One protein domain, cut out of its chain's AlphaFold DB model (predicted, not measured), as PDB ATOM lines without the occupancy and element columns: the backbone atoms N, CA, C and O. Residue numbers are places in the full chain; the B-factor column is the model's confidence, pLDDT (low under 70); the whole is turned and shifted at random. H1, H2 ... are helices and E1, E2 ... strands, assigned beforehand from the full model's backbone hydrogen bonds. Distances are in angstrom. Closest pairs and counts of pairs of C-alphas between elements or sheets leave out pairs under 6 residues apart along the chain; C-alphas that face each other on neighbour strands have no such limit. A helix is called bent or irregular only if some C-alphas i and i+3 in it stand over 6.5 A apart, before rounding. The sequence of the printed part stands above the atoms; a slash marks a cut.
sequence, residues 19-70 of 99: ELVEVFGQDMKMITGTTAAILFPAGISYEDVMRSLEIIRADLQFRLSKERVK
ATOM      1  N   GLU A  19     101.101 122.472 146.512       82.62
ATOM      2  CA  GLU A  19     101.312 122.467 145.069       82.62
ATOM      3  C   GLU A  19     100.007 122.215 144.303       82.62
ATOM      4  O   GLU A  19      99.791 122.775 143.233       82.62
ATOM      5  N   LEU A  20      99.106 121.391 144.851       81.50
ATOM      6  CA  LEU A  20      97.798 121.164 144.240       81.50
ATOM      7  C   LEU A  20      96.865 122.353 144.445       81.50
ATOM      8  O   LEU A  20      96.137 122.703 143.522       81.50
ATOM      9  N   VAL A  21      96.905 122.997 145.611       83.25
ATOM     10  CA  VAL A  21      96.113 124.210 145.873       83.25
ATOM     11  C   VAL A  21      96.561 125.358 144.966       83.25
ATOM     12  O   VAL A  21      95.726 126.085 144.438       83.25
ATOM     13  N   GLU A  22      97.865 125.501 144.731       83.88
ATOM     14  CA  GLU A  22      98.419 126.516 143.826       83.88
ATOM     15  C   GLU A  22      97.980 126.303 142.372       83.88
ATOM     16  O   GLU A  22      97.683 127.269 141.671       83.88
ATOM     17  N   VAL A  23      97.906 125.048 141.921       82.56
ATOM     18  CA  VAL A  23      97.530 124.715 140.538       82.56
ATOM     19  C   VAL A  23      96.016 124.735 140.326       82.56
ATOM     20  O   VAL A  23      95.549 125.201 139.288       82.56
ATOM     21  N   PHE A  24      95.238 124.210 141.274       82.44
ATOM     22  CA  PHE A  24      93.792 124.034 141.122       82.44
ATOM     23  C   PHE A  24      92.958 125.179 141.706       82.44
ATOM     24  O   PHE A  24      91.777 125.294 141.380       82.44
ATOM     25  N   GLY A  25      93.560 126.043 142.523       82.50
ATOM     26  CA  GLY A  25      92.860 127.097 143.245       82.50
ATOM     27  C   GLY A  25      92.149 126.588 144.503       82.50
ATOM     28  O   GLY A  25      92.326 125.451 144.938       82.50
ATOM     29  N   GLN A  26      91.352 127.467 145.113       81.00
ATOM     30  CA  GLN A  26      90.656 127.176 146.375       81.00
ATOM     31  C   GLN A  26      89.421 126.284 146.187       81.00
ATOM     32  O   GLN A  26      89.099 125.499 147.076       81.00
ATOM     33  N   ASP A  27      88.773 126.361 145.021       83.56
ATOM     34  CA  ASP A  27      87.528 125.648 144.738       83.56
ATOM     35  C   ASP A  27      87.752 124.477 143.783       83.56
ATOM     36  O   ASP A  27      88.119 124.646 142.614       83.56
ATOM     37  N   MET A  28      87.460 123.270 144.260       84.19
ATOM     38  CA  MET A  28      87.670 122.035 143.513       84.19
ATOM     39  C   MET A  28      86.410 121.178 143.471       84.19
ATOM     40  O   MET A  28      85.608 121.148 144.404       84.19
ATOM     41  N   LYS A  29      86.271 120.428 142.382       83.06
ATOM     42  CA  LYS A  29      85.290 119.359 142.219       83.06
ATOM     43  C   LYS A  29      86.007 118.016 142.243       83.06
ATOM     44  O   LYS A  29      87.098 117.874 141.692       83.06
ATOM     45  N   MET A  30      85.369 117.029 142.869       84.75
ATOM     46  CA  MET A  30      85.856 115.656 142.922       84.75
ATOM     47  C   MET A  30      84.792 114.700 142.388       84.75
ATOM     48  O   MET A  30      83.638 114.754 142.804       84.75
ATOM     49  N   ILE A  31      85.196 113.807 141.487       82.38
ATOM     50  CA  ILE A  31      84.377 112.689 141.008       82.38
ATOM     51  C   ILE A  31      85.045 111.400 141.469       82.38
ATOM     52  O   ILE A  31      86.206 111.156 141.144       82.38
ATOM     53  N   THR A  32      84.324 110.567 142.217       85.31
ATOM     54  CA  THR A  32      84.842 109.310 142.777       85.31
ATOM     55  C   THR A  32      84.252 108.095 142.065       85.31
ATOM     56  O   THR A  32      83.039 108.013 141.888       85.31
ATOM     57  N   GLY A  33      85.098 107.128 141.705       76.75
ATOM     58  CA  GLY A  33      84.712 105.780 141.277       76.75
ATOM     59  C   GLY A  33      85.147 104.711 142.289       76.75
ATOM     60  O   GLY A  33      85.647 105.027 143.364       76.75
ATOM     61  N   THR A  34      85.003 103.430 141.939       74.69
ATOM     62  CA  THR A  34      85.344 102.300 142.831       74.69
ATOM     63  C   THR A  34      86.836 102.180 143.151       74.69
ATOM     64  O   THR A  34      87.198 101.582 144.159       74.69
ATOM     65  N   THR A  35      87.714 102.690 142.284       82.88
ATOM     66  CA  THR A  35      89.171 102.457 142.379       82.88
ATOM     67  C   THR A  35      89.999 103.731 142.201       82.88
ATOM     68  O   THR A  35      91.188 103.738 142.502       82.88
ATOM     69  N   ALA A  36      89.393 104.820 141.724       85.75
ATOM     70  CA  ALA A  36      90.078 106.083 141.477       85.75
ATOM     71  C   ALA A  36      89.127 107.267 141.673       85.75
ATOM     72  O   ALA A  36      87.909 107.119 141.561       85.75
ATOM     73  N   ALA A  37      89.698 108.441 141.921       86.56
ATOM     74  CA  ALA A  37      88.987 109.711 141.954       86.56
ATOM     75  C   ALA A  37      89.682 110.722 141.037       86.56
ATOM     76  O   ALA A  37      90.894 110.646 140.820       86.56
ATOM     77  N   ILE A  38      88.909 111.662 140.503       88.25
ATOM     78  CA  ILE A  38      89.379 112.752 139.650       88.25
ATOM     79  C   ILE A  38      89.100 114.057 140.386       88.25
ATOM     80  O   ILE A  38      87.967 114.292 140.801       88.25
ATOM     81  N   LEU A  39      90.128 114.892 140.529       88.50
ATOM     82  CA  LEU A  39      90.069 116.213 141.152       88.50
ATOM     83  C   LEU A  39      90.403 117.279 140.101       88.50
ATOM     84  O   LEU A  39      91.376 117.119 139.363       88.50
ATOM     85  N   PHE A  40      89.600 118.337 140.016       90.25
ATOM     86  CA  PHE A  40      89.780 119.427 139.050       90.25
ATOM     87  C   PHE A  40      89.157 120.741 139.564       90.25
ATOM     88  O   PHE A  40      88.326 120.693 140.477       90.25
ATOM     89  N   PRO A  41      89.521 121.919 139.015       89.69
ATOM     90  CA  PRO A  41      88.981 123.196 139.479       89.69
ATOM     91  C   PRO A  41      87.477 123.301 139.222       89.69
ATOM     92  O   PRO A  41      86.980 122.879 138.174       89.69
ATOM     93  N   ALA A  42      86.744 123.927 140.141       88.56
ATOM     94  CA  ALA A  42      85.287 123.997 140.064       88.56
ATOM     95  C   ALA A  42      84.754 124.759 138.834       88.56
ATOM     96  O   ALA A  42      83.646 124.466 138.375       88.56
ATOM     97  N   GLY A  43      85.535 125.696 138.289       89.50
ATOM     98  CA  GLY A  43      85.166 126.521 137.133       89.50
ATOM     99  C   GLY A  43      85.392 125.881 135.758       89.50
ATOM    100  O   GLY A  43      85.062 126.504 134.753       89.50
ATOM    101  N   ILE A  44      85.953 124.671 135.685       93.00
ATOM    102  CA  ILE A  44      86.285 124.026 134.406       93.00
ATOM    103  C   ILE A  44      85.102 123.208 133.871       93.00
ATOM    104  O   ILE A  44      84.387 122.548 134.631       93.00
ATOM    105  N   SER A  45      84.909 123.262 132.550       95.81
ATOM    106  CA  SER A  45      83.881 122.499 131.836       95.81
ATOM    107  C   SER A  45      84.190 120.999 131.831       95.81
ATOM    108  O   SER A  45      85.354 120.586 131.845       95.81
ATOM    109  N   TYR A  46      83.161 120.152 131.772       93.56
ATOM    110  CA  TYR A  46      83.387 118.708 131.687       93.56
ATOM    111  C   TYR A  46      84.053 118.312 130.366       93.56
ATOM    112  O   TYR A  46      84.822 117.356 130.336       93.56
ATOM    113  N   GLU A  47      83.828 119.063 129.293       96.81
ATOM    114  CA  GLU A  47      84.460 118.871 127.991       96.81
ATOM    115  C   GLU A  47      85.984 119.053 128.062       96.81
ATOM    116  O   GLU A  47      86.733 118.277 127.463       96.81
ATOM    117  N   ASP A  48      86.461 120.055 128.803       94.69
ATOM    118  CA  ASP A  48      87.894 120.287 129.011       94.69
ATOM    119  C   ASP A  48      88.509 119.236 129.949       94.69
ATOM    120  O   ASP A  48      89.630 118.761 129.719       94.69
ATOM    121  N   VAL A  49      87.760 118.815 130.977       93.38
ATOM    122  CA  VAL A  49      88.159 117.697 131.847       93.38
ATOM    123  C   VAL A  49      88.311 116.420 131.020       93.38
ATOM    124  O   VAL A  49      89.339 115.753 131.114       93.38
ATOM    125  N   MET A  50      87.344 116.101 130.158       96.25
ATOM    126  CA  MET A  50      87.380 114.917 129.296       96.25
ATOM    127  C   MET A  50      88.579 114.927 128.345       96.25
ATOM    128  O   MET A  50      89.300 113.932 128.277       96.25
ATOM    129  N   ARG A  51      88.869 116.062 127.694       95.50
ATOM    130  CA  ARG A  51      90.076 116.220 126.858       95.50
ATOM    131  C   ARG A  51      91.363 115.955 127.642       95.50
ATOM    132  O   ARG A  51      92.274 115.294 127.148       95.50
ATOM    133  N   SER A  52      91.431 116.411 128.889       93.81
ATOM    134  CA  SER A  52      92.581 116.145 129.761       93.81
ATOM    135  C   SER A  52      92.692 114.660 130.131       93.81
ATOM    136  O   SER A  52      93.787 114.093 130.139       93.81
ATOM    137  N   LEU A  53      91.561 113.999 130.395       94.31
ATOM    138  CA  LEU A  53      91.515 112.573 130.722       94.31
ATOM    139  C   LEU A  53      91.949 111.681 129.556       94.31
ATOM    140  O   LEU A  53      92.541 110.631 129.801       94.31
ATOM    141  N   GLU A  54      91.719 112.079 128.306       96.25
ATOM    142  CA  GLU A  54      92.215 111.349 127.131       96.25
ATOM    143  C   GLU A  54      93.747 111.287 127.101       96.25
ATOM    144  O   GLU A  54      94.326 110.219 126.882       96.25
ATOM    145  N   ILE A  55      94.411 112.405 127.413       95.19
ATOM    146  CA  ILE A  55      95.875 112.483 127.498       95.19
ATOM    147  C   ILE A  55      96.388 111.618 128.655       95.19
ATOM    148  O   ILE A  55      97.321 110.830 128.483       95.19
ATOM    149  N   ILE A  56      95.758 111.722 129.829       94.19
ATOM    150  CA  ILE A  56      96.117 110.919 131.007       94.19
ATOM    151  C   ILE A  56      95.938 109.425 130.711       94.19
ATOM    152  O   ILE A  56      96.815 108.618 131.020       94.19
ATOM    153  N   ARG A  57      94.835 109.041 130.058       94.56
ATOM    154  CA  ARG A  57      94.569 107.660 129.645       94.56
ATOM    155  C   ARG A  57      95.658 107.137 128.712       94.56
ATOM    156  O   ARG A  57      96.117 106.013 128.914       94.56
ATOM    157  N   ALA A  58      96.074 107.923 127.718       94.75
ATOM    158  CA  ALA A  58      97.142 107.536 126.801       94.75
ATOM    159  C   ALA A  58      98.478 107.306 127.537       94.75
ATOM    160  O   ALA A  58      99.146 106.299 127.291       94.75
ATOM    161  N   ASP A  59      98.837 108.168 128.499       93.19
ATOM    162  CA  ASP A  59     100.044 107.985 129.325       93.19
ATOM    163  C   ASP A  59      99.960 106.718 130.192       93.19
ATOM    164  O   ASP A  59     100.903 105.924 130.239       93.19
ATOM    165  N   LEU A  60      98.816 106.466 130.835       93.12
ATOM    166  CA  LEU A  60      98.609 105.260 131.645       93.12
ATOM    167  C   LEU A  60      98.698 103.982 130.804       93.12
ATOM    168  O   LEU A  60      99.336 103.012 131.218       93.12
ATOM    169  N   GLN A  61      98.117 103.980 129.602       95.00
ATOM    170  CA  GLN A  61      98.243 102.865 128.659       95.00
ATOM    171  C   GLN A  61      99.704 102.627 128.266       95.00
ATOM    172  O   GLN A  61     100.162 101.480 128.233       95.00
ATOM    173  N   PHE A  62     100.461 103.698 128.028       93.56
ATOM    174  CA  PHE A  62     101.884 103.604 127.738       93.56
ATOM    175  C   PHE A  62     102.685 103.028 128.915       93.56
ATOM    176  O   PHE A  62     103.501 102.126 128.715       93.56
ATOM    177  N   ARG A  63     102.430 103.459 130.155       91.19
ATOM    178  CA  ARG A  63     103.080 102.895 131.355       91.19
ATOM    179  C   ARG A  63     102.753 101.417 131.550       91.19
ATOM    180  O   ARG A  63     103.671 100.615 131.721       91.19
ATOM    181  N   LEU A  64     101.482 101.044 131.408       92.38
ATOM    182  CA  LEU A  64     101.039  99.650 131.479       92.38
ATOM    183  C   LEU A  64     101.750  98.781 130.430       92.38
ATOM    184  O   LEU A  64     102.142  97.646 130.711       92.38
ATOM    185  N   SER A  65     101.964  99.314 129.223       91.88
ATOM    186  CA  SER A  65     102.707  98.607 128.176       91.88
ATOM    187  C   SER A  65     104.161  98.326 128.580       91.88
ATOM    188  O   SER A  65     104.673  97.244 128.301       91.88
ATOM    189  N   LYS A  66     104.809  99.248 129.306       89.56
ATOM    190  CA  LYS A  66     106.190  99.095 129.791       89.56
ATOM    191  C   LYS A  66     106.311  98.109 130.948       89.56
ATOM    192  O   LYS A  66     107.295  97.377 131.017       89.56
ATOM    193  N   GLU A  67     105.331  98.065 131.843       84.50
ATOM    194  CA  GLU A  67     105.314  97.107 132.954       84.50
ATOM    195  C   GLU A  67     105.230  95.661 132.455       84.50
ATOM    196  O   GLU A  67     105.978  94.800 132.915       84.50
ATOM    197  N   ARG A  68     104.411  95.410 131.426       71.38
ATOM    198  CA  ARG A  68     104.268  94.084 130.796       71.38
ATOM    199  C   ARG A  68     105.541  93.576 130.114       71.38
ATOM    200  O   ARG A  68     105.691  92.372 129.925       71.38
ATOM    201  N   VAL A  69     106.456  94.467 129.729       61.81
ATOM    202  CA  VAL A  69     107.740  94.087 129.116       61.81
ATOM    203  C   VAL A  69     108.754  93.635 130.173       61.81
ATOM    204  O   VAL A  69     109.575  92.769 129.888       61.81
ATOM    205  N   LYS A  70     108.672  94.148 131.408       56.94
ATOM    206  CA  LYS A  70     109.605  93.808 132.498       56.94
ATOM    207  C   LYS A  70     109.354  92.436 133.139       56.94
ATOM    208  O   LYS A  70     110.239  91.926 133.814       56.94
TER     209      LYS A  70
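This is residues 19 to 70 of the 99 residues of an uncharacterized protein of Candidatus Bathyarchaeota archaeon (UniProt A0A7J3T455). A long, nearly straight helix, H2, makes most of the length of this model, and beside its first turns lies a small hairpin of two strands, E1 and E2. The short helix H1 sits by the end of the hairpin where E1 begins and E2 ends, away from H2, and the rest of H2, residues 54 to 70, sticks out as a free arm. The printed part has 52 residues, with two named helices and two named strands in the order H1, E1, E2, H2; the sheet, in the order E1 - E2, is antiparallel, and the class is mixed, helices and strands. The whole is loose, with a radius of gyration of the C-alphas of 13.7 A, and elongated, spanning 41 by 24 by 22 A.

The sheet is the hairpin of E1, residues 28 to 32, and E2, residues 37 to 41, whose directions stand at 162 degrees. The C-alphas of Thr 32 and Ala 37 face each other at 4.2 A, and those of Met 28 and Pro 41 at 4.4 A. Across the pair, N 29 and O 40 are within hydrogen-bond range at 2.8 A, as are N 31 and O 38 at 2.9 A. The closest C-alphas of E2 and H1, residues 19 to 24, are those of Phe 24 and Pro 41, 5.2 A apart. The closest C-alphas of E2 and H2, residues 46 to 70, are those of Phe 40 and Val 49, 7.6 A apart, the one pair within 8 A. H2 is apart from E1 and from H1. In H1 every O i to N i+4 pair is within hydrogen-bond range; in H2 it is 18 of 21.

E1 is 13.1 A from first to last C-alpha and E2 13.7 A. E1 begins at C-alpha 28, (87.670, 122.035, 143.513). H1, 8.6 A long, begins at C-alpha 19, (101.312, 122.467, 145.069). H2 has 25 residues and is 36.2 A long, ending at C-alpha 70, (109.605, 93.808, 132.498). Neither helix is bent.

The two C-alphas farthest apart are those of Gly 43 and Lys 70, 41.1 A. The printed part has no cut, and the links H1 to E1, E1 to E2 and E2 to H2 are tight. Residues 32 to 37, of which 32 belongs to E1 and 37 to E2, stand free. The mean pLDDT of the printed part is 87.3, and residues 69 to 70 are under 70.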